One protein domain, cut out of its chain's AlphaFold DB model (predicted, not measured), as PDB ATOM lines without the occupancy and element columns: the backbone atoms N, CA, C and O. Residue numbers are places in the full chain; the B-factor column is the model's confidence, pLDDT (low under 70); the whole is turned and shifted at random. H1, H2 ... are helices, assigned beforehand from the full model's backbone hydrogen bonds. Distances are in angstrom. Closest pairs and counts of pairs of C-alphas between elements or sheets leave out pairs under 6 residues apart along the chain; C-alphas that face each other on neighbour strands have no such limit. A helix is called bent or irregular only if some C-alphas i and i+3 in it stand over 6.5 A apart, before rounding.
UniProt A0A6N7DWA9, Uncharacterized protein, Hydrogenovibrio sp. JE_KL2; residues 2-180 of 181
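What this domain is: This is residues 2 to 180 of the 181 residues of an uncharacterized protein of Hydrogenovibrio sp. JE_KL2 (UniProt A0A6N7DWA9). A loose rod: nearly straight H4 runs lengthwise, H5 and H6 fold back along it, and H1 packs beside H4b; bent H2 bows away at one end, then crosses H1. 179 residues are printed, with six named helices and no named strand: all helix. The radius of gyration of the C-alphas is 21.3 A; the spans are 76 by 31 by 20 A.

How they stand to each other: H1, residues 2 to 31, touches H2b, residues 55 to 82, about perpendicular at 73 degrees, the closest C-alphas being Gly 11 and Gly 65, 3.9 A. H4b, residues 130 to 142, and H5, residues 147 to 161, form a hairpin, closest C-alphas Leu 132 and Ala 153, 6.3 A. H4a, residues 103 to 127, touches H6, residues 164 to 179, opposite ways at a shallow tilt of 18 degrees. H3, residues 93 to 96, only just touches H6, with 3 pairs of C-alphas within 8 A.

Where its parts are: H1, 43.3 A long, begins at C-alpha 2 (35.422, -12.108, 38.159); H6 ends at C-alpha 179 (46.659, -9.571, 10.474).

The domain as a whole: The printed part has no cut. Confidence is under 70 at residues 91 to 101, among others.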
ATOM      1  N   LYS A   2      35.200 -10.824  38.868       76.94
ATOM      2  CA  LYS A   2      35.422 -12.108  38.159       76.94
ATOM      3  C   LYS A   2      36.775 -12.779  38.472       76.94
ATOM      4  O   LYS A   2      36.810 -13.981  38.691       76.94
ATOM      5  N   GLN A   3      37.866 -12.009  38.546       78.19
ATOM      6  CA  GLN A   3      39.206 -12.539  38.861       78.19
ATOM      7  C   GLN A   3      39.323 -13.073  40.294       78.19
ATOM      8  O   GLN A   3      39.812 -14.177  40.487       78.19
ATOM      9  N   PHE A   4      38.811 -12.332  41.282       83.00
ATOM     10  CA  PHE A   4      38.813 -12.756  42.686       83.00
ATOM     11  C   PHE A   4      38.078 -14.087  42.878       83.00
ATOM     12  O   PHE A   4      38.622 -15.020  43.459       83.00
ATOM     13  N   LEU A   5      36.868 -14.190  42.314       86.25
ATOM     14  CA  LEU A   5      36.082 -15.421  42.360       86.25
ATOM     15  C   LEU A   5      36.835 -16.581  41.702       86.25
ATOM     16  O   LEU A   5      36.819 -17.694  42.214       86.25
ATOM     17  N   ARG A   6      37.532 -16.317  40.593       84.94
ATOM     18  CA  ARG A   6      38.333 -17.332  39.911       84.94
ATOM     19  C   ARG A   6      39.448 -17.871  40.803       84.94
ATOM     20  O   ARG A   6      39.583 -19.082  40.900       84.94
ATOM     21  N   TYR A   7      40.191 -16.998  41.484       89.44
ATOM     22  CA  TYR A   7      41.257 -17.420  42.399       89.44
ATOM     23  C   TYR A   7      40.699 -18.233  43.558       89.44
ATOM     24  O   TYR A   7      41.205 -19.310  43.851       89.44
ATOM     25  N   GLN A   8      39.605 -17.776  44.163       88.88
ATOM     26  CA  GLN A   8      38.961 -18.527  45.231       88.88
ATOM     27  C   GLN A   8      38.510 -19.916  44.758       88.88
ATOM     28  O   GLN A   8      38.756 -20.896  45.452       88.88
ATOM     29  N   ILE A   9      37.931 -20.028  43.556       89.81
ATOM     30  CA  ILE A   9      37.575 -21.325  42.962       89.81
ATOM     31  C   ILE A   9      38.820 -22.201  42.786       89.81
ATOM     32  O   ILE A   9      38.795 -23.351  43.210       89.81
ATOM     33  N   SER A  10      39.909 -21.682  42.214       91.75
ATOM     34  CA  SER A  10      41.137 -22.459  42.002       91.75
ATOM     35  C   SER A  10      41.736 -22.991  43.298       91.75
ATOM     36  O   SER A  10      42.105 -24.162  43.372       91.75
ATOM     37  N   GLY A  11      41.777 -22.163  44.343       90.88
ATOM     38  CA  GLY A  11      42.231 -22.594  45.660       90.88
ATOM     39  C   GLY A  11      41.322 -23.629  46.305       90.88
ATOM     40  O   GLY A  11      41.804 -24.632  46.822       90.88
ATOM     41  N   THR A  12      40.005 -23.438  46.226       92.50
ATOM     42  CA  THR A  12      39.035 -24.419  46.727       92.50
ATOM     43  C   THR A  12      39.170 -25.754  45.998       92.50
ATOM     44  O   THR A  12      39.176 -26.801  46.640       92.50
ATOM     45  N   VAL A  13      39.337 -25.740  44.671       92.81
ATOM     46  CA  VAL A  13      39.565 -26.955  43.876       92.81
ATOM     47  C   VAL A  13      40.847 -27.659  44.322       92.81
ATOM     48  O   VAL A  13      40.824 -28.873  44.515       92.81
ATOM     49  N   PHE A  14      41.938 -26.922  44.549       93.75
ATOM     50  CA  PHE A  14      43.170 -27.489  45.104       93.75
ATOM     51  C   PHE A  14      42.929 -28.162  46.461       93.75
ATOM     52  O   PHE A  14      43.338 -29.304  46.643       93.75
ATOM     53  N   ILE A  15      42.236 -27.491  47.388       90.75
ATOM     54  CA  ILE A  15      41.958 -28.032  48.727       90.75
ATOM     55  C   ILE A  15      41.145 -29.323  48.625       90.75
ATOM     56  O   ILE A  15      41.495 -30.311  49.263       90.75
ATOM     57  N   ILE A  16      40.100 -29.345  47.793       90.75
ATOM     58  CA  ILE A  16      39.278 -30.543  47.577       90.75
ATOM     59  C   ILE A  16      40.143 -31.704  47.075       90.75
ATOM     60  O   ILE A  16      40.067 -32.801  47.624       90.75
ATOM     61  N   TRP A  17      40.996 -31.471  46.075       91.44
ATOM     62  CA  TRP A  17      41.900 -32.507  45.570       91.44
ATOM     63  C   TRP A  17      42.919 -32.963  46.610       91.44
ATOM     64  O   TRP A  17      43.164 -34.161  46.727       91.44
ATOM     65  N   ALA A  18      43.484 -32.040  47.389       89.50
ATOM     66  CA  ALA A  18      44.439 -32.370  48.441       89.50
ATOM     67  C   ALA A  18      43.790 -33.259  49.507       89.50
ATOM     68  O   ALA A  18      44.379 -34.262  49.900       89.50
ATOM     69  N   LEU A  19      42.554 -32.948  49.911       88.00
ATOM     70  CA  LEU A  19      41.792 -33.770  50.850       88.00
ATOM     71  C   LEU A  19      41.455 -35.142  50.269       88.00
ATOM     72  O   LEU A  19      41.649 -36.143  50.951       88.00
ATOM     73  N   LEU A  20      41.009 -35.206  49.011       88.06
ATOM     74  CA  LEU A  20      40.739 -36.477  48.337       88.06
ATOM     75  C   LEU A  20      41.987 -37.365  48.312       88.06
ATOM     76  O   LEU A  20      41.922 -38.514  48.738       88.06
ATOM     77  N   PHE A  21      43.132 -36.829  47.881       88.56
ATOM     78  CA  PHE A  21      44.383 -37.582  47.848       88.56
ATOM     79  C   PHE A  21      44.857 -37.990  49.239       88.56
ATOM     80  O   PHE A  21      45.241 -39.142  49.421       88.56
ATOM     81  N   TYR A  22      44.794 -37.087  50.216       85.69
ATOM     82  CA  TYR A  22      45.178 -37.372  51.596       85.69
ATOM     83  C   TYR A  22      44.334 -38.508  52.188       85.69
ATOM     84  O   TYR A  22      44.881 -39.474  52.717       85.69
ATOM     85  N   ILE A  23      43.006 -38.437  52.045       84.00
ATOM     86  CA  ILE A  23      42.082 -39.462  52.548       84.00
ATOM     87  C   ILE A  23      42.312 -40.792  51.829       84.00
ATOM     88  O   ILE A  23      42.428 -41.820  52.491       84.00
ATOM     89  N   SER A  24      42.414 -40.794  50.495       84.25
ATOM     90  CA  SER A  24      42.682 -42.024  49.737       84.25
ATOM     91  C   SER A  24      43.987 -42.690  50.165       84.25
ATOM     92  O   SER A  24      44.017 -43.903  50.342       84.25
ATOM     93  N   TRP A  25      45.045 -41.905  50.373       84.69
ATOM     94  CA  TRP A  25      46.331 -42.418  50.840       84.69
ATOM     95  C   TRP A  25      46.248 -43.032  52.227       84.69
ATOM     96  O   TRP A  25      46.760 -44.118  52.487       84.69
ATOM     97  N   THR A  26      45.591 -42.302  53.120       80.62
ATOM     98  CA  THR A  26      45.361 -42.709  54.494       80.62
ATOM     99  C   THR A  26      44.660 -44.063  54.502       80.62
ATOM    100  O   THR A  26      45.189 -45.018  55.062       80.62
ATOM    101  N   LEU A  27      43.532 -44.187  53.793       80.06
ATOM    102  CA  LEU A  27      42.771 -45.434  53.692       80.06
ATOM    103  C   LEU A  27      43.599 -46.602  53.142       80.06
ATOM    104  O   LEU A  27      43.489 -47.700  53.676       80.06
ATOM    105  N   ASP A  28      44.445 -46.366  52.137       81.50
ATOM    106  CA  ASP A  28      45.337 -47.387  51.573       81.50
ATOM    107  C   ASP A  28      46.342 -47.917  52.614       81.50
ATOM    108  O   ASP A  28      46.512 -49.129  52.760       81.50
ATOM    109  N   ILE A  29      46.947 -47.035  53.421       77.94
ATOM    110  CA  ILE A  29      47.815 -47.444  54.539       77.94
ATOM    111  C   ILE A  29      47.027 -48.290  55.550       77.94
ATOM    112  O   ILE A  29      47.512 -49.336  55.982       77.94
ATOM    113  N   TYR A  30      45.810 -47.869  55.911       75.12
ATOM    114  CA  TYR A  30      44.983 -48.580  56.894       75.12
ATOM    115  C   TYR A  30      44.535 -49.960  56.407       75.12
ATOM    116  O   TYR A  30      44.640 -50.931  57.160       75.12
ATOM    117  N   SER A  31      44.105 -50.077  55.146       73.50
ATOM    118  CA  SER A  31      43.652 -51.350  54.572       73.50
ATOM    119  C   SER A  31      44.741 -52.423  54.519       73.50
ATOM    120  O   SER A  31      44.428 -53.607  54.431       73.50
ATOM    121  N   ASN A  32      46.013 -52.028  54.614       75.62
ATOM    122  CA  ASN A  32      47.161 -52.925  54.539       75.62
ATOM    123  C   ASN A  32      47.671 -53.432  55.907       75.62
ATOM    124  O   ASN A  32      48.750 -54.021  55.959       75.62
ATOM    125  N   GLY A  33      46.910 -53.277  57.006       66.31
ATOM    126  CA  GLY A  33      47.168 -54.058  58.228       66.31
ATOM    127  C   GLY A  33      46.985 -53.368  59.580       66.31
ATOM    128  O   GLY A  33      47.564 -53.845  60.557       66.31
ATOM    129  N   MET A  34      46.218 -52.276  59.684       68.69
ATOM    130  CA  MET A  34      45.909 -51.690  60.996       68.69
ATOM    131  C   MET A  34      44.645 -52.304  61.626       68.69
ATOM    132  O   MET A  34      43.661 -52.504  60.919       68.69
ATOM    133  N   PRO A  35      44.639 -52.585  62.945       75.38
ATOM    134  CA  PRO A  35      43.442 -53.042  63.652       75.38
ATOM    135  C   PRO A  35      42.307 -52.010  63.602       75.38
ATOM    136  O   PRO A  35      42.552 -50.811  63.761       75.38
ATOM    137  N   ASP A  36      41.063 -52.478  63.466       76.94
ATOM    138  CA  ASP A  36      39.866 -51.633  63.309       76.94
ATOM    139  C   ASP A  36      39.689 -50.592  64.431       76.94
ATOM    140  O   ASP A  36      39.287 -49.458  64.176       76.94
ATOM    141  N   GLU A  37      40.036 -50.931  65.674       77.50
ATOM    142  CA  GLU A  37      39.942 -50.012  66.821       77.50
ATOM    143  C   GLU A  37      40.881 -48.804  66.680       77.50
ATOM    144  O   GLU A  37      40.519 -47.674  67.016       77.50
ATOM    145  N   PHE A  38      42.075 -49.020  66.124       71.75
ATOM    146  CA  PHE A  38      43.041 -47.952  65.883       71.75
ATOM    147  C   PHE A  38      42.616 -47.072  64.702       71.75
ATOM    148  O   PHE A  38      42.829 -45.860  64.718       71.75
ATOM    149  N   PHE A  39      41.961 -47.663  63.700       72.69
ATOM    150  CA  PHE A  39      41.374 -46.921  62.587       72.69
ATOM    151  C   PHE A  39      40.247 -45.988  63.051       72.69
ATOM    152  O   PHE A  39      40.225 -44.818  62.668       72.69
ATOM    153  N   GLN A  40      39.360 -46.459  63.930       76.06
ATOM    154  CA  GLN A  40      38.296 -45.625  64.503       76.06
ATOM    155  C   GLN A  40      38.854 -44.481  65.357       76.06
ATOM    156  O   GLN A  40      38.415 -43.336  65.221       76.06
ATOM    157  N   LEU A  41      39.868 -44.757  66.185       75.94
ATOM    158  CA  LEU A  41      40.550 -43.720  66.961       75.94
ATOM    159  C   LEU A  41      41.191 -42.671  66.044       75.94
ATOM    160  O   LEU A  41      40.990 -41.475  66.245       75.94
ATOM    161  N   PHE A  42      41.892 -43.098  64.993       73.75
ATOM    162  CA  PHE A  42      42.466 -42.177  64.018       73.75
ATOM    163  C   PHE A  42      41.401 -41.312  63.331       73.75
ATOM    164  O   PHE A  42      41.588 -40.102  63.236       73.75
ATOM    165  N   LEU A  43      40.284 -41.898  62.883       75.75
ATOM    166  CA  LEU A  43      39.198 -41.139  62.256       75.75
ATOM    167  C   LEU A  43      38.623 -40.082  63.203       75.75
ATOM    168  O   LEU A  43      38.350 -38.969  62.760       75.75
ATOM    169  N   SER A  44      38.491 -40.400  64.495       74.81
ATOM    170  CA  SER A  44      38.027 -39.436  65.498       74.81
ATOM    171  C   SER A  44      39.012 -38.274  65.689       74.81
ATOM    172  O   SER A  44      38.617 -37.116  65.587       74.81
ATOM    173  N   CYS A  45      40.313 -38.554  65.827       70.62
ATOM    174  CA  CYS A  45      41.329 -37.507  65.951       70.62
ATOM    175  C   CYS A  45      41.463 -36.669  64.671       70.62
ATOM    176  O   CYS A  45      41.662 -35.457  64.735       70.62
ATOM    177  N   ALA A  46      41.350 -37.300  63.499       71.81
ATOM    178  CA  ALA A  46      41.374 -36.613  62.215       71.81
ATOM    179  C   ALA A  46      40.145 -35.713  62.037       71.81
ATOM    180  O   ALA A  46      40.277 -34.616  61.500       71.81
ATOM    181  N   TYR A  47      38.971 -36.145  62.505       74.75
ATOM    182  CA  TYR A  47      37.749 -35.344  62.490       74.75
ATOM    183  C   TYR A  47      37.892 -34.078  63.341       74.75
ATOM    184  O   TYR A  47      37.620 -32.983  62.845       74.75
ATOM    185  N   ASP A  48      38.395 -34.211  64.569       73.56
ATOM    186  CA  ASP A  48      38.603 -33.078  65.476       73.56
ATOM    187  C   ASP A  48      39.639 -32.092  64.914       73.56
ATOM    188  O   ASP A  48      39.378 -30.890  64.806       73.56
ATOM    189  N   ALA A  49      40.782 -32.602  64.444       68.62
ATOM    190  CA  ALA A  49      41.817 -31.780  63.819       68.62
ATOM    191  C   ALA A  49      41.316 -31.081  62.542       68.62
ATOM    192  O   ALA A  49      41.655 -29.922  62.281       68.62
ATOM    193  N   PHE A  50      40.493 -31.761  61.740       70.94
ATOM    194  CA  PHE A  50      39.907 -31.193  60.530       70.94
ATOM    195  C   PHE A  50      38.894 -30.091  60.852       70.94
ATOM    196  O   PHE A  50      38.900 -29.052  60.191       70.94
ATOM    197  N   HIS A  51      38.065 -30.280  61.881       72.81
ATOM    198  CA  HIS A  51      37.078 -29.293  62.313       72.81
ATOM    199  C   HIS A  51      37.737 -27.973  62.745       72.81
ATOM    200  O   HIS A  51      37.275 -26.897  62.363       72.81
ATOM    201  N   GLU A  52      38.858 -28.033  63.466       73.75
ATOM    202  CA  GLU A  52      39.618 -26.832  63.842       73.75
ATOM    203  C   GLU A  52      40.351 -26.198  62.647       73.75
ATOM    204  O   GLU A  52      40.451 -24.972  62.535       73.75
ATOM    205  N   SER A  53      40.811 -27.022  61.703       77.31
ATOM    206  CA  SER A  53      41.640 -26.584  60.572       77.31
ATOM    207  C   SER A  53      40.846 -26.097  59.353       77.31
ATOM    208  O   SER A  53      41.425 -25.485  58.450       77.31
ATOM    209  N   ILE A  54      39.527 -26.326  59.296       76.44
ATOM    210  CA  ILE A  54      38.710 -26.009  58.112       76.44
ATOM    211  C   ILE A  54      38.679 -24.512  57.794       76.44
ATOM    212  O   ILE A  54      38.675 -24.124  56.626       76.44
ATOM    213  N   TRP A  55      38.734 -23.662  58.822       76.88
ATOM    214  CA  TRP A  55      38.803 -22.213  58.649       76.88
ATOM    215  C   TRP A  55      40.136 -21.787  58.047       76.88
ATOM    216  O   TRP A  55      40.156 -20.991  57.111       76.88
ATOM    217  N   ILE A  56      41.244 -22.362  58.523       80.81
ATOM    218  CA  ILE A  56      42.581 -22.096  57.980       80.81
ATOM    219  C   ILE A  56      42.626 -22.504  56.505       80.81
ATOM    220  O   ILE A  56      43.067 -21.719  55.662       80.81
ATOM    221  N   LEU A  57      42.093 -23.684  56.173       79.25
ATOM    222  CA  LEU A  57      41.973 -24.144  54.790       79.25
ATOM    223  C   LEU A  57      41.132 -23.172  53.952       79.25
ATOM    224  O   LEU A  57      41.600 -22.709  52.911       79.25
ATOM    225  N   ALA A  58      39.948 -22.778  54.422       78.62
ATOM    226  CA  ALA A  58      39.073 -21.845  53.714       78.62
ATOM    227  C   ALA A  58      39.735 -20.477  53.460       78.62
ATOM    228  O   ALA A  58      39.652 -19.951  52.348       78.62
ATOM    229  N   PHE A  59      40.440 -19.915  54.447       84.38
ATOM    230  CA  PHE A  59      41.164 -18.650  54.286       84.38
ATOM    231  C   PHE A  59      42.393 -18.785  53.379       84.38
ATOM    232  O   PHE A  59      42.723 -17.847  52.651       84.38
ATOM    233  N   SER A  60      43.038 -19.955  53.358       86.69
ATOM    234  CA  SER A  60      44.178 -20.233  52.478       86.69
ATOM    235  C   SER A  60      43.790 -20.420  51.005       86.69
ATOM    236  O   SER A  60      44.644 -20.283  50.128       86.69
ATOM    237  N   ALA A  61      42.509 -20.660  50.698       88.56
ATOM    238  CA  ALA A  61      42.048 -20.885  49.328       88.56
ATOM    239  C   ALA A  61      42.412 -19.714  48.401       88.56
ATOM    240  O   ALA A  61      42.966 -19.914  47.323       88.56
ATOM    241  N   LEU A  62      42.168 -18.472  48.820       88.50
ATOM    242  CA  LEU A  62      42.470 -17.313  47.982       88.50
ATOM    243  C   LEU A  62      43.972 -17.188  47.641       88.50
ATOM    244  O   LEU A  62      44.282 -17.139  46.448       88.50
ATOM    245  N   PRO A  63      44.912 -17.149  48.610       91.75
ATOM    246  CA  PRO A  63      46.334 -17.043  48.285       91.75
ATOM    247  C   PRO A  63      46.843 -18.243  47.477       91.75
ATOM    248  O   PRO A  63      47.597 -18.043  46.525       91.75
ATOM    249  N   ILE A  64      46.387 -19.466  47.773       91.69
ATOM    250  CA  ILE A  64      46.733 -20.657  46.980       91.69
ATOM    251  C   ILE A  64      46.260 -20.491  45.534       91.69
ATOM    252  O   ILE A  64      47.029 -20.692  44.596       91.69
ATOM    253  N   GLY A  65      45.013 -20.070  45.335       91.94
ATOM    254  CA  GLY A  65      44.453 -19.853  44.008       91.94
ATOM    255  C   GLY A  65      45.164 -18.763  43.208       91.94
ATOM    256  O   GLY A  65      45.365 -18.919  42.003       91.94
ATOM    257  N   VAL A  66      45.603 -17.686  43.869       93.00
ATOM    258  CA  VAL A  66      46.446 -16.655  43.244       93.00
ATOM    259  C   VAL A  66      47.762 -17.265  42.769       93.00
ATOM    260  O   VAL A  66      48.142 -17.038  41.622       93.00
ATOM    261  N   LEU A  67      48.440 -18.058  43.603       94.00
ATOM    262  CA  LEU A  67      49.702 -18.706  43.231       94.00
ATOM    263  C   LEU A  67      49.524 -19.663  42.051       94.00
ATOM    264  O   LEU A  67      50.290 -19.590  41.091       94.00
ATOM    265  N   ILE A  68      48.484 -20.502  42.081       94.19
ATOM    266  CA  ILE A  68      48.136 -21.411  40.977       94.19
ATOM    267  C   ILE A  68      47.962 -20.627  39.677       94.19
ATOM    268  O   ILE A  68      48.523 -21.004  38.647       94.19
ATOM    269  N   HIS A  69      47.244 -19.504  39.724       94.12
ATOM    270  CA  HIS A  69      47.102 -18.665  38.547       94.12
ATOM    271  C   HIS A  69      48.432 -18.058  38.089       94.12
ATOM    272  O   HIS A  69      48.719 -18.049  36.897       94.12
ATOM    273  N   GLN A  70      49.271 -17.548  38.993       92.88
ATOM    274  CA  GLN A  70      50.566 -17.002  38.577       92.88
ATOM    275  C   GLN A  70      51.422 -18.072  37.887       92.88
ATOM    276  O   GLN A  70      52.035 -17.800  36.855       92.88
ATOM    277  N   PHE A  71      51.381 -19.316  38.375       91.88
ATOM    278  CA  PHE A  71      52.015 -20.438  37.689       91.88
ATOM    279  C   PHE A  71      51.428 -20.684  36.297       91.88
ATOM    280  O   PHE A  71      52.197 -20.874  35.354       91.88
ATOM    281  N   SER A  72      50.106 -20.630  36.119       92.00
ATOM    282  CA  SER A  72      49.512 -20.803  34.788       92.00
ATOM    283  C   SER A  72      49.885 -19.686  33.819       92.00
ATOM    284  O   SER A  72      50.161 -19.980  32.659       92.00
ATOM    285  N   VAL A  73      49.968 -18.433  34.275       90.50
ATOM    286  CA  VAL A  73      50.440 -17.295  33.461       90.50
ATOM    287  C   VAL A  73      51.882 -17.517  33.017       90.50
ATOM    288  O   VAL A  73      52.210 -17.313  31.846       90.50
ATOM    289  N   ILE A  74      52.751 -17.957  33.931       91.12
ATOM    290  CA  ILE A  74      54.158 -18.245  33.627       91.12
ATOM    291  C   ILE A  74      54.254 -19.370  32.596       91.12
ATOM    292  O   ILE A  74      54.937 -19.210  31.588       91.12
ATOM    293  N   ILE A  75      53.540 -20.478  32.810       88.38
ATOM    294  CA  ILE A  75      53.504 -21.622  31.891       88.38
ATOM    295  C   ILE A  75      53.011 -21.176  30.515       88.38
ATOM    296  O   ILE A  75      53.682 -21.411  29.508       88.38
ATOM    297  N   LYS A  76      51.869 -20.484  30.466       88.19
ATOM    298  CA  LYS A  76      51.266 -20.011  29.222       88.19
ATOM    299  C   LYS A  76      52.215 -19.116  28.446       88.19
ATOM    300  O   LYS A  76      52.387 -19.331  27.255       88.19
ATOM    301  N   ASN A  77      52.867 -18.160  29.105       86.31
ATOM    302  CA  ASN A  77      53.810 -17.265  28.445       86.31
ATOM    303  C   ASN A  77      55.118 -17.970  28.072       86.31
ATOM    304  O   ASN A  77      55.682 -17.669  27.027       86.31
ATOM    305  N   LEU A  78      55.587 -18.949  28.845       86.50
ATOM    306  CA  LEU A  78      56.767 -19.739  28.487       86.50
ATOM    307  C   LEU A  78      56.540 -20.518  27.181       86.50
ATOM    308  O   LEU A  78      57.360 -20.444  26.263       86.50
ATOM    309  N   PHE A  79      55.403 -21.213  27.072       81.56
ATOM    310  CA  PHE A  79      54.998 -21.901  25.842       81.56
ATOM    311  C   PHE A  79      54.631 -20.911  24.733       81.56
ATOM    312  O   PHE A  79      55.012 -21.097  23.576       81.56
ATOM    313  N   GLY A  80      53.940 -19.833  25.092       76.50
ATOM    314  CA  GLY A  80      53.478 -18.783  24.196       76.50
ATOM    315  C   GLY A  80      54.618 -18.034  23.516       76.50
ATOM    316  O   GLY A  80      54.505 -17.681  22.355       76.50
ATOM    317  N   LEU A  81      55.753 -17.843  24.188       71.12
ATOM    318  CA  LEU A  81      56.888 -17.116  23.617       71.12
ATOM    319  C   LEU A  81      57.710 -17.929  22.618       71.12
ATOM    320  O   LEU A  81      58.334 -17.339  21.741       71.12
ATOM    321  N   ARG A  82      57.759 -19.257  22.764       72.06
ATOM    322  CA  ARG A  82      58.676 -20.103  21.980       72.06
ATOM    323  C   ARG A  82      57.983 -21.068  21.032       72.06
ATOM    324  O   ARG A  82      58.515 -21.337  19.964       72.06
ATOM    325  N   LEU A  83      56.841 -21.616  21.433       78.19
ATOM    326  CA  LEU A  83      56.216 -22.744  20.745       78.19
ATOM    327  C   LEU A  83      54.878 -22.362  20.117       78.19
ATOM    328  O   LEU A  83      54.574 -22.804  19.015       78.19
ATOM    329  N   LEU A  84      54.085 -21.533  20.800       83.19
ATOM    330  CA  LEU A  84      52.718 -21.207  20.394       83.19
ATOM    331  C   LEU A  84      52.441 -19.695  20.527       83.19
ATOM    332  O   LEU A  84      51.702 -19.300  21.425       83.19
ATOM    333  N   PRO A  85      52.964 -18.837  19.625       82.31
ATOM    334  CA  PRO A  85      52.856 -17.368  19.701       82.31
ATOM    335  C   PRO A  85      51.447 -16.817  19.928       82.31
ATOM    336  O   PRO A  85      51.272 -15.800  20.596       82.31
ATOM    337  N   ALA A  86      50.423 -17.492  19.399       82.50
ATOM    338  CA  ALA A  86      49.024 -17.114  19.593       82.50
ATOM    339  C   ALA A  86      48.507 -17.325  21.033       82.50
ATOM    340  O   ALA A  86      47.468 -16.787  21.374       82.50
ATOM    341  N   LEU A  87      49.196 -18.083  21.890       84.38
ATOM    342  CA  LEU A  87      48.834 -18.229  23.308       84.38
ATOM    343  C   LEU A  87      49.495 -17.184  24.216       84.38
ATOM    344  O   LEU A  87      49.164 -17.127  25.395       84.38
ATOM    345  N   SER A  88      50.430 -16.380  23.711       84.12
ATOM    346  CA  SER A  88      51.092 -15.344  24.509       84.12
ATOM    347  C   SER A  88      50.092 -14.276  24.962       84.12
ATOM    348  O   SER A  88      49.281 -13.814  24.165       84.12
ATOM    349  N   ASP A  89      50.189 -13.831  26.218       81.06
ATOM    350  CA  ASP A  89      49.376 -12.708  26.716       81.06
ATOM    351  C   ASP A  89      49.966 -11.339  26.375       81.06
ATOM    352  O   ASP A  89      49.428 -10.306  26.777       81.06
ATOM    353  N   ARG A  90      51.106 -11.297  25.675       76.75
ATOM    354  CA  ARG A  90      51.705 -10.020  25.294       76.75
ATOM    355  C   ARG A  90      50.768  -9.261  24.351       76.75
ATOM    356  O   ARG A  90      50.237  -9.868  23.418       76.75
ATOM    357  N   PRO A  91      50.602  -7.941  24.551       67.44
ATOM    358  CA  PRO A  91      49.855  -7.128  23.612       67.44
ATOM    359  C   PRO A  91      50.536  -7.209  22.247       67.44
ATOM    360  O   PRO A  91      51.755  -7.066  22.128       67.44
ATOM    361  N   ARG A  92      49.734  -7.483  21.226       68.94
ATOM    362  CA  ARG A  92      50.181  -7.508  19.841       68.94
ATOM    363  C   ARG A  92      50.244  -6.084  19.308       68.94
ATOM    364  O   ARG A  92      49.315  -5.308  19.526       68.94
ATOM    365  N   ILE A  93      51.349  -5.743  18.650       64.69
ATOM    366  CA  ILE A  93      51.597  -4.394  18.119       64.69
ATOM    367  C   ILE A  93      50.509  -4.021  17.105       64.69
ATOM    368  O   ILE A  93      50.087  -2.868  17.072       64.69
ATOM    369  N   GLU A  94      49.977  -5.004  16.372       61.12
ATOM    370  CA  GLU A  94      48.863  -4.803  15.442       61.12
ATOM    371  C   GLU A  94      47.606  -4.262  16.151       61.12
ATOM    372  O   GLU A  94      46.924  -3.388  15.626       61.12
ATOM    373  N   ILE A  95      47.348  -4.687  17.398       60.47
ATOM    374  CA  ILE A  95      46.227  -4.186  18.216       60.47
ATOM    375  C   ILE A  95      46.464  -2.749  18.693       60.47
ATOM    376  O   ILE A  95      45.518  -1.976  18.840       60.47
ATOM    377  N   LEU A  96      47.723  -2.382  18.937       58.50
ATOM    378  CA  LEU A  96      48.100  -1.073  19.470       58.50
ATOM    379  C   LEU A  96      48.129   0.026  18.402       58.50
ATOM    380  O   LEU A  96      47.931   1.191  18.740       58.50
ATOM    381  N   ASN A  97      48.333  -0.332  17.133       58.94
ATOM    382  CA  ASN A  97      48.468   0.630  16.036       58.94
ATOM    383  C   ASN A  97      47.140   1.063  15.393       58.94
ATOM    384  O   ASN A  97      47.164   1.839  14.444       58.94
ATOM    385  N   GLY A  98      45.995   0.646  15.945       55.06
ATOM    386  CA  GLY A  98      44.674   1.084  15.497       55.06
ATOM    387  C   GLY A  98      44.256   0.412  14.190       55.06
ATOM    388  O   GLY A  98      44.659   0.818  13.109       55.06
ATOM    389  N   PHE A  99      43.413  -0.614  14.291       60.19
ATOM    390  CA  PHE A  99      42.816  -1.246  13.116       60.19
ATOM    391  C   PHE A  99      41.905  -0.267  12.364       60.19
ATOM    392  O   PHE A  99      41.084   0.406  12.987       60.19
ATOM    393  N   GLU A 100      41.918  -0.308  11.030       62.19
ATOM    394  CA  GLU A 100      40.858   0.265  10.179       62.19
ATOM    395  C   GLU A 100      39.556  -0.574  10.216       62.19
ATOM    396  O   GLU A 100      38.703  -0.506   9.330       62.19
ATOM    397  N   LEU A 101      39.383  -1.416  11.239       64.69
ATOM    398  CA  LEU A 101      38.163  -2.179  11.469       64.69
ATOM    399  C   LEU A 101      37.093  -1.288  12.105       64.69
ATOM    400  O   LEU A 101      37.384  -0.408  12.916       64.69
ATOM    401  N   SER A 102      35.824  -1.568  11.794       75.25
ATOM    402  CA  SER A 102      34.721  -0.942  12.522       75.25
ATOM    403  C   SER A 102      34.851  -1.236  14.019       75.25
ATOM    404  O   SER A 102      35.214  -2.347  14.418       75.25
ATOM    405  N   HIS A 103      34.528  -0.245  14.853       78.69
ATOM    406  CA  HIS A 103      34.622  -0.350  16.311       78.69
ATOM    407  C   HIS A 103      33.948  -1.625  16.853       78.69
ATOM    408  O   HIS A 103      34.514  -2.327  17.691       78.69
ATOM    409  N   GLU A 104      32.794  -1.986  16.284       81.88
ATOM    410  CA  GLU A 104      32.030  -3.189  16.628       81.88
ATOM    411  C   GLU A 104      32.793  -4.498  16.360       81.88
ATOM    412  O   GLU A 104      32.776  -5.405  17.193       81.88
ATOM    413  N   ARG A 105      33.500  -4.614  15.224       79.25
ATOM    414  CA  ARG A 105      34.275  -5.824  14.892       79.25
ATOM    415  C   ARG A 105      35.487  -5.976  15.800       79.25
ATOM    416  O   ARG A 105      35.756  -7.076  16.279       79.25
ATOM    417  N   THR A 106      36.189  -4.878  16.070       79.50
ATOM    418  CA  THR A 106      37.337  -4.872  16.986       79.50
ATOM    419  C   THR A 106      36.909  -5.270  18.394       79.50
ATOM    420  O   THR A 106      37.553  -6.119  19.017       79.50
ATOM    421  N   GLN A 107      35.793  -4.722  18.883       84.12
ATOM    422  CA  GLN A 107      35.236  -5.095  20.179       84.12
ATOM    423  C   GLN A 107      34.871  -6.586  20.220       84.12
ATOM    424  O   GLN A 107      35.304  -7.290  21.131       84.12
ATOM    425  N   TYR A 108      34.168  -7.089  19.199       86.56
ATOM    426  CA  TYR A 108      33.791  -8.500  19.100       86.56
ATOM    427  C   TYR A 108      35.005  -9.438  19.176       86.56
ATOM    428  O   TYR A 108      35.014 -10.371  19.983       86.56
ATOM    429  N   ILE A 109      36.049  -9.187  18.377       84.12
ATOM    430  CA  ILE A 109      37.258 -10.027  18.351       84.12
ATOM    431  C   ILE A 109      37.984  -9.969  19.701       84.12
ATOM    432  O   ILE A 109      38.371 -11.005  20.246       84.12
ATOM    433  N   THR A 110      38.126  -8.773  20.278       83.94
ATOM    434  CA  THR A 110      38.821  -8.578  21.560       83.94
ATOM    435  C   THR A 110      38.102  -9.300  22.703       83.94
ATOM    436  O   THR A 110      38.744  -9.957  23.529       83.94
ATOM    437  N   GLU A 111      36.769  -9.248  22.736       86.50
ATOM    438  CA  GLU A 111      35.959  -9.985  23.709       86.50
ATOM    439  C   GLU A 111      36.121 -11.505  23.555       86.50
ATOM    440  O   GLU A 111      36.293 -12.207  24.555       86.50
ATOM    441  N   HIS A 112      36.144 -12.027  22.324       88.69
ATOM    442  CA  HIS A 112      36.332 -13.460  22.075       88.69
ATOM    443  C   HIS A 112      37.725 -13.944  22.485       88.69
ATOM    444  O   HIS A 112      37.838 -14.974  23.153       88.69
ATOM    445  N   ILE A 113      38.780 -13.180  22.185       87.31
ATOM    446  CA  ILE A 113      40.146 -13.478  22.641       87.31
ATOM    447  C   ILE A 113      40.212 -13.480  24.176       87.31
ATOM    448  O   ILE A 113      40.757 -14.409  24.779       87.31
ATOM    449  N   SER A 114      39.614 -12.480  24.830       87.56
ATOM    450  CA  SER A 114      39.549 -12.391  26.296       87.56
ATOM    451  C   SER A 114      38.819 -13.589  26.921       87.56
ATOM    452  O   SER A 114      39.276 -14.170  27.915       87.56
ATOM    453  N   ASN A 115      37.720 -14.026  26.299       89.56
ATOM    454  CA  ASN A 115      36.973 -15.207  26.718       89.56
ATOM    455  C   ASN A 115      37.789 -16.494  26.536       89.56
ATOM    456  O   ASN A 115      37.860 -17.297  27.466       89.56
ATOM    457  N   LEU A 116      38.464 -16.678  25.398       89.62
ATOM    458  CA  LEU A 116      39.331 -17.836  25.151       89.62
ATOM    459  C   LEU A 116      40.485 -17.920  26.152       89.62
ATOM    460  O   LEU A 116      40.765 -18.994  26.687       89.62
ATOM    461  N   ASN A 117      41.101 -16.783  26.475       88.81
ATOM    462  CA  ASN A 117      42.125 -16.706  27.512       88.81
ATOM    463  C   ASN A 117      41.557 -17.070  28.887       88.81
ATOM    464  O   ASN A 117      42.168 -17.840  29.626       88.81
ATOM    465  N   SER A 118      40.361 -16.585  29.216       89.31
ATOM    466  CA  SER A 118      39.678 -16.950  30.459       89.31
ATOM    467  C   SER A 118      39.375 -18.452  30.526       89.31
ATOM    468  O   SER A 118      39.611 -19.071  31.563       89.31
ATOM    469  N   PHE A 119      38.926 -19.066  29.426       89.31
ATOM    470  CA  PHE A 119      38.697 -20.512  29.344       89.31
ATOM    471  C   PHE A 119      39.981 -21.322  29.490       89.31
ATOM    472  O   PHE A 119      39.979 -22.330  30.198       89.31
ATOM    473  N   TYR A 120      41.070 -20.884  28.854       90.75
ATOM    474  CA  TYR A 120      42.389 -21.483  29.042       90.75
ATOM    475  C   TYR A 120      42.753 -21.501  30.525       90.75
ATOM    476  O   TYR A 120      43.052 -22.559  31.073       90.75
ATOM    477  N   TYR A 121      42.651 -20.347  31.184       90.25
ATOM    478  CA  TYR A 121      43.027 -20.217  32.581       90.25
ATOM    479  C   TYR A 121      42.176 -21.073  33.505       90.25
ATOM    480  O   TYR A 121      42.725 -21.806  34.312       90.25
ATOM    481  N   VAL A 122      40.853 -21.068  33.352       89.38
ATOM    482  CA  VAL A 122      39.978 -21.920  34.172       89.38
ATOM    483  C   VAL A 122      40.348 -23.399  34.031       89.38
ATOM    484  O   VAL A 122      40.389 -24.115  35.030       89.38
ATOM    485  N   ARG A 123      40.643 -23.862  32.812       90.56
ATOM    486  CA  ARG A 123      41.012 -25.262  32.566       90.56
ATOM    487  C   ARG A 123      42.386 -25.597  33.127       90.56
ATOM    488  O   ARG A 123      42.519 -26.608  33.800       90.56
ATOM    489  N   VAL A 124      43.393 -24.764  32.888       91.50
ATOM    490  CA  VAL A 124      44.756 -25.025  33.369       91.50
ATOM    491  C   VAL A 124      44.849 -24.871  34.885       91.50
ATOM    492  O   VAL A 124      45.388 -25.761  35.536       91.50
ATOM    493  N   ASP A 125      44.272 -23.813  35.459       92.44
ATOM    494  CA  ASP A 125      44.274 -23.565  36.906       92.44
ATOM    495  C   ASP A 125      43.574 -24.712  37.647       92.44
ATOM    496  O   ASP A 125      44.157 -25.322  38.541       92.44
ATOM    497  N   ASN A 126      42.338 -25.042  37.254       91.94
ATOM    498  CA  ASN A 126      41.476 -25.941  38.030       91.94
ATOM    499  C   ASN A 126      41.559 -27.403  37.581       91.94
ATOM    500  O   ASN A 126      41.351 -28.305  38.386       91.94
ATOM    501  N   GLY A 127      41.800 -27.645  36.294       88.69
ATOM    502  CA  GLY A 127      41.801 -28.984  35.702       88.69
ATOM    503  C   GLY A 127      43.179 -29.635  35.635       88.69
ATOM    504  O   GLY A 127      43.254 -30.849  35.487       88.69
ATOM    505  N   LEU A 128      44.267 -28.863  35.727       92.31
ATOM    506  CA  LEU A 128      45.631 -29.396  35.662       92.31
ATOM    507  C   LEU A 128      46.438 -29.032  36.906       92.31
ATOM    508  O   LEU A 128      46.860 -29.922  37.638       92.31
ATOM    509  N   LEU A 129      46.654 -27.738  37.150       93.31
ATOM    510  CA  LEU A 129      47.586 -27.281  38.176       93.31
ATOM    511  C   LEU A 129      47.084 -27.559  39.588       93.31
ATOM    512  O   LEU A 129      47.849 -28.083  40.388       93.31
ATOM    513  N   ALA A 130      45.819 -27.262  39.897       93.56
ATOM    514  CA  ALA A 130      45.257 -27.544  41.215       93.56
ATOM    515  C   ALA A 130      45.344 -29.046  41.588       93.56
ATOM    516  O   ALA A 130      45.932 -29.341  42.630       93.56
ATOM    517  N   PRO A 131      44.876 -30.002  40.755       91.31
ATOM    518  CA  PRO A 131      45.061 -31.430  41.023       91.31
ATOM    519  C   PRO A 131      46.535 -31.844  41.105       91.31
ATOM    520  O   PRO A 131      46.922 -32.563  42.020       91.31
ATOM    521  N   LEU A 132      47.381 -31.383  40.179       91.69
ATOM    522  CA  LEU A 132      48.793 -31.769  40.142       91.69
ATOM    523  C   LEU A 132      49.548 -31.301  41.392       91.69
ATOM    524  O   LEU A 132      50.277 -32.078  42.004       91.69
ATOM    525  N   LEU A 133      49.365 -30.042  41.789       93.12
ATOM    526  CA  LEU A 133      50.003 -29.487  42.980       93.12
ATOM    527  C   LEU A 133      49.470 -30.148  44.252       93.12
ATOM    528  O   LEU A 133      50.247 -30.386  45.176       93.12
ATOM    529  N   ALA A 134      48.178 -30.480  44.302       91.94
ATOM    530  CA  ALA A 134      47.599 -31.228  45.414       91.94
ATOM    531  C   ALA A 134      48.233 -32.622  45.533       91.94
ATOM    532  O   ALA A 134      48.658 -33.014  46.618       91.94
ATOM    533  N   PHE A 135      48.372 -33.335  44.411       91.19
ATOM    534  CA  PHE A 135      49.043 -34.632  44.362       91.19
ATOM    535  C   PHE A 135      50.502 -34.538  44.833       91.19
ATOM    536  O   PHE A 135      50.920 -35.334  45.671       91.19
ATOM    537  N   ILE A 136      51.264 -33.553  44.341       90.19
ATOM    538  CA  ILE A 136      52.660 -33.322  44.756       90.19
ATOM    539  C   ILE A 136      52.738 -33.037  46.258       90.19
ATOM    540  O   ILE A 136      53.583 -33.608  46.941       90.19
ATOM    541  N   THR A 137      51.841 -32.193  46.778       90.06
ATOM    542  CA  THR A 137      51.802 -31.827  48.201       90.06
ATOM    543  C   THR A 137      51.575 -33.057  49.074       90.06
ATOM    544  O   THR A 137      52.343 -33.303  49.999       90.06
ATOM    545  N   VAL A 138      50.569 -33.874  48.755       88.75
ATOM    546  CA  VAL A 138      50.272 -35.096  49.515       88.75
ATOM    547  C   VAL A 138      51.392 -36.129  49.372       88.75
ATOM    548  O   VAL A 138      51.833 -36.689  50.372       88.75
ATOM    549  N   SER A 139      51.923 -36.334  48.165       87.75
ATOM    550  CA  SER A 139      53.043 -37.265  47.946       87.75
ATOM    551  C   SER A 139      54.289 -36.862  48.738       87.75
ATOM    552  O   SER A 139      54.996 -37.722  49.255       87.75
ATOM    553  N   PHE A 140      54.552 -35.556  48.872       87.00
ATOM    554  CA  PHE A 140      55.651 -35.046  49.690       87.00
ATOM    555  C   PHE A 140      55.453 -35.349  51.183       87.00
ATOM    556  O   PHE A 140      56.422 -35.681  51.859       87.00
ATOM    557  N   ILE A 141      54.215 -35.286  51.689       86.69
ATOM    558  CA  ILE A 141      53.890 -35.607  53.090       86.69
ATOM    559  C   ILE A 141      54.135 -37.091  53.393       86.69
ATOM    560  O   ILE A 141      54.715 -37.411  54.428       86.69
ATOM    561  N   TYR A 142      53.717 -37.995  52.503       82.56
ATOM    562  CA  TYR A 142      53.833 -39.442  52.731       82.56
ATOM    563  C   TYR A 142      55.172 -40.047  52.280       82.56
ATOM    564  O   TYR A 142      55.507 -41.156  52.688       82.56
ATOM    565  N   GLY A 143      55.969 -39.335  51.477       81.19
ATOM    566  CA  GLY A 143      57.356 -39.699  51.163       81.19
ATOM    567  C   GLY A 143      57.550 -40.789  50.100       81.19
ATOM    568  O   GLY A 143      58.684 -41.152  49.799       81.19
ATOM    569  N   TYR A 144      56.482 -41.298  49.492       77.12
ATOM    570  CA  TYR A 144      56.516 -42.200  48.333       77.12
ATOM    571  C   TYR A 144      55.344 -41.862  47.404       77.12
ATOM    572  O   TYR A 144      54.440 -41.188  47.871       77.12
ATOM    573  N   PRO A 145      55.343 -42.241  46.111       75.94
ATOM    574  CA  PRO A 145      54.209 -42.046  45.199       75.94
ATOM    575  C   PRO A 145      53.224 -43.237  45.218       75.94
ATOM    576  O   PRO A 145      53.634 -44.392  45.119       75.94
ATOM    577  N   ASN A 146      51.913 -42.971  45.276       82.56
ATOM    578  CA  ASN A 146      50.859 -43.984  45.172       82.56
ATOM    579  C   ASN A 146      50.500 -44.155  43.690       82.56
ATOM    580  O   ASN A 146      50.132 -43.186  43.018       82.56
ATOM    581  N   ILE A 147      50.620 -45.378  43.165       84.88
ATOM    582  CA  ILE A 147      50.473 -45.655  41.727       84.88
ATOM    583  C   ILE A 147      49.074 -45.320  41.196       84.88
ATOM    584  O   ILE A 147      48.945 -44.780  40.094       84.88
ATOM    585  N   PHE A 148      48.030 -45.585  41.984       85.44
ATOM    586  CA  PHE A 148      46.649 -45.307  41.606       85.44
ATOM    587  C   PHE A 148      46.413 -43.797  41.509       85.44
ATOM    588  O   PHE A 148      45.940 -43.308  40.481       85.44
ATOM    589  N   LEU A 149      46.837 -43.042  42.525       84.19
ATOM    590  CA  LEU A 149      46.716 -41.581  42.528       84.19
ATOM    591  C   LEU A 149      47.573 -40.920  41.445       84.19
ATOM    592  O   LEU A 149      47.126 -39.972  40.802       84.19
ATOM    593  N   THR A 150      48.765 -41.461  41.186       85.50
ATOM    594  CA  THR A 150      49.633 -41.012  40.088       85.50
ATOM    595  C   THR A 150      48.932 -41.199  38.744       85.50
ATOM    596  O   THR A 150      48.876 -40.276  37.934       85.50
ATOM    597  N   THR A 151      48.344 -42.376  38.517       88.44
ATOM    598  CA  THR A 151      47.608 -42.685  37.284       88.44
ATOM    599  C   THR A 151      46.411 -41.751  37.111       88.44
ATOM    600  O   THR A 151      46.212 -41.198  36.030       88.44
ATOM    601  N   LEU A 152      45.649 -41.513  38.181       87.00
ATOM    602  CA  LEU A 152      44.518 -40.588  38.169       87.00
ATOM    603  C   LEU A 152      44.957 -39.156  37.824       87.00
ATOM    604  O   LEU A 152      44.356 -38.527  36.952       87.00
ATOM    605  N   ALA A 153      46.029 -38.660  38.447       85.56
ATOM    606  CA  ALA A 153      46.581 -37.338  38.163       85.56
ATOM    607  C   ALA A 153      47.036 -37.206  36.697       85.56
ATOM    608  O   ALA A 153      46.759 -36.192  36.052       85.56
ATOM    609  N   VAL A 154      47.668 -38.246  36.139       88.00
ATOM    610  CA  VAL A 154      48.078 -38.290  34.726       88.00
ATOM    611  C   VAL A 154      46.867 -38.254  33.790       88.00
ATOM    612  O   VAL A 154      46.869 -37.480  32.833       88.00
ATOM    613  N   ILE A 155      45.818 -39.035  34.068       90.56
ATOM    614  CA  ILE A 155      44.588 -39.055  33.257       90.56
ATOM    615  C   ILE A 155      43.910 -37.683  33.264       90.56
ATOM    616  O   ILE A 155      43.573 -37.156  32.202       90.56
ATOM    617  N   ILE A 156      43.743 -37.077  34.442       87.44
ATOM    618  CA  ILE A 156      43.153 -35.738  34.584       87.44
ATOM    619  C   ILE A 156      43.984 -34.708  33.817       87.44
ATOM    620  O   ILE A 156      43.436 -33.902  33.061       87.44
ATOM    621  N   GLY A 157      45.311 -34.767  33.956       86.56
ATOM    622  CA  GLY A 157      46.216 -33.878  33.242       86.56
ATOM    623  C   GLY A 157      46.098 -34.022  31.725       86.56
ATOM    624  O   GLY A 157      45.995 -33.017  31.021       86.56
ATOM    625  N   PHE A 158      46.035 -35.256  31.220       88.94
ATOM    626  CA  PHE A 158      45.855 -35.537  29.798       88.94
ATOM    627  C   PHE A 158      44.529 -34.983  29.263       88.94
ATOM    628  O   PHE A 158      44.527 -34.260  28.266       88.94
ATOM    629  N   ILE A 159      43.413 -35.265  29.946       89.75
ATOM    630  CA  ILE A 159      42.082 -34.779  29.554       89.75
ATOM    631  C   ILE A 159      42.068 -33.250  29.508       89.75
ATOM    632  O   ILE A 159      41.584 -32.666  28.542       89.75
ATOM    633  N   THR A 160      42.640 -32.587  30.513       87.62
ATOM    634  CA  THR A 160      42.677 -31.123  30.568       87.62
ATOM    635  C   THR A 160      43.548 -30.527  29.460       87.62
ATOM    636  O   THR A 160      43.147 -29.556  28.810       87.62
ATOM    637  N   LEU A 161      44.717 -31.116  29.195       86.75
ATOM    638  CA  LEU A 161      45.638 -30.642  28.159       86.75
ATOM    639  C   LEU A 161      45.107 -30.865  26.738       86.75
ATOM    640  O   LEU A 161      45.407 -30.056  25.858       86.75
ATOM    641  N   ALA A 162      44.262 -31.877  26.513       89.88
ATOM    642  CA  ALA A 162      43.652 -32.150  25.208       89.88
ATOM    643  C   ALA A 162      42.837 -30.965  24.652       89.88
ATOM    644  O   ALA A 162      42.638 -30.851  23.443       89.88
ATOM    645  N   TYR A 163      42.401 -30.040  25.512       85.44
ATOM    646  CA  TYR A 163      41.670 -28.842  25.102       85.44
ATOM    647  C   TYR A 163      42.560 -27.673  24.659       85.44
ATOM    648  O   TYR A 163      42.068 -26.760  23.989       85.44
ATOM    649  N   VAL A 164      43.847 -27.665  25.020       87.38
ATOM    650  CA  VAL A 164      44.770 -26.559  24.707       87.38
ATOM    651  C   VAL A 164      44.976 -26.379  23.193       87.38
ATOM    652  O   VAL A 164      44.892 -25.235  22.740       87.38
ATOM    653  N   PRO A 165      45.157 -27.442  22.378       89.19
ATOM    654  CA  PRO A 165      45.291 -27.302  20.927       89.19
ATOM    655  C   PRO A 165      44.099 -26.604  20.270       89.19
ATOM    656  O   PRO A 165      44.281 -25.755  19.402       89.19
ATOM    657  N   ARG A 166      42.874 -26.907  20.719       90.06
ATOM    658  CA  ARG A 166      41.661 -26.268  20.194       90.06
ATOM    659  C   ARG A 166      41.649 -24.765  20.477       90.06
ATOM    660  O   ARG A 166      41.418 -23.985  19.560       90.06
ATOM    661  N   ILE A 167      41.952 -24.367  21.716       88.75
ATOM    662  CA  ILE A 167      42.028 -22.947  22.102       88.75
ATOM    663  C   ILE A 167      43.089 -22.222  21.267       88.75
ATOM    664  O   ILE A 167      42.846 -21.118  20.788       88.75
ATOM    665  N   TYR A 168      44.247 -22.851  21.057       89.38
ATOM    666  CA  TYR A 168      45.303 -22.292  20.218       89.38
ATOM    667  C   TYR A 168      44.844 -22.062  18.772       89.38
ATOM    668  O   TYR A 168      45.086 -20.987  18.223       89.38
ATOM    669  N   CYS A 169      44.171 -23.041  18.159       89.81
ATOM    670  CA  CYS A 169      43.656 -22.910  16.797       89.81
ATOM    671  C   CYS A 169      42.639 -21.767  16.671       89.81
ATOM    672  O   CYS A 169      42.740 -20.975  15.737       89.81
ATOM    673  N   GLU A 170      41.705 -21.653  17.619       89.81
ATOM    674  CA  GLU A 170      40.704 -20.577  17.630       89.81
ATOM    675  C   GLU A 170      41.370 -19.201  17.823       89.81
ATOM    676  O   GLU A 170      41.115 -18.280  17.051       89.81
ATOM    677  N   LEU A 171      42.311 -19.067  18.768       88.06
ATOM    678  CA  LEU A 171      43.087 -17.831  18.950       88.06
ATOM    679  C   LEU A 171      43.843 -17.440  17.677       88.06
ATOM    680  O   LEU A 171      43.803 -16.285  17.264       88.06
ATOM    681  N   LYS A 172      44.504 -18.403  17.024       88.38
ATOM    682  CA  LYS A 172      45.227 -18.161  15.771       88.38
ATOM    683  C   LYS A 172      44.302 -17.634  14.671       88.38
ATOM    684  O   LYS A 172      44.713 -16.740  13.938       88.38
ATOM    685  N   GLN A 173      43.077 -18.151  14.564       87.50
ATOM    686  CA  GLN A 173      42.089 -17.660  13.599       87.50
ATOM    687  C   GLN A 173      41.701 -16.207  13.887       87.50
ATOM    688  O   GLN A 173      41.778 -15.370  12.989       87.50
ATOM    689  N   TYR A 174      41.373 -15.881  15.140       85.00
ATOM    690  CA  TYR A 174      41.033 -14.509  15.519       85.00
ATOM    691  C   TYR A 174      42.181 -13.528  15.276       85.00
ATOM    692  O   TYR A 174      41.935 -12.439  14.765       85.00
ATOM    693  N   TYR A 175      43.427 -13.917  15.562       82.56
ATOM    694  CA  TYR A 175      44.584 -13.083  15.228       82.56
ATOM    695  C   TYR A 175      44.786 -12.942  13.718       82.56
ATOM    696  O   TYR A 175      45.038 -11.841  13.256       82.56
ATOM    697  N   SER A 176      44.588 -13.996  12.923       81.12
ATOM    698  CA  SER A 176      44.715 -13.870  11.465       81.12
ATOM    699  C   SER A 176      43.701 -12.901  10.850       81.12
ATOM    700  O   SER A 176      44.047 -12.189   9.917       81.12
ATOM    701  N   CYS A 177      42.486 -12.804  11.407       76.69
ATOM    702  CA  CYS A 177      41.504 -11.794  11.000       76.69
ATOM    703  C   CYS A 177      41.968 -10.358  11.276       76.69
ATOM    704  O   CYS A 177      41.497  -9.437  10.612       76.69
ATOM    705  N   LEU A 178      42.848 -10.177  12.261       71.81
ATOM    706  CA  LEU A 178      43.472  -8.899  12.583       71.81
ATOM    707  C   LEU A 178      44.703  -8.627  11.696       71.81
ATOM    708  O   LEU A 178      44.966  -7.470  11.399       71.81
ATOM    709  N   ASP A 179      45.408  -9.673  11.245       65.06
ATOM    710  CA  ASP A 179      46.659  -9.571  10.474       65.06
ATOM    711  C   ASP A 179      46.462  -9.430   8.941       65.06
ATOM    712  O   ASP A 179      47.384  -9.012   8.252       65.06
ATOM    713  N   THR A 180      45.313  -9.808   8.357       56.38
ATOM    714  CA  THR A 180      45.068  -9.751   6.886       56.38
ATOM    715  C   THR A 180      44.780  -8.346   6.313       56.38
ATOM    716  O   THR A 180      43.915  -8.195   5.446       56.38
TER     717      THR A 180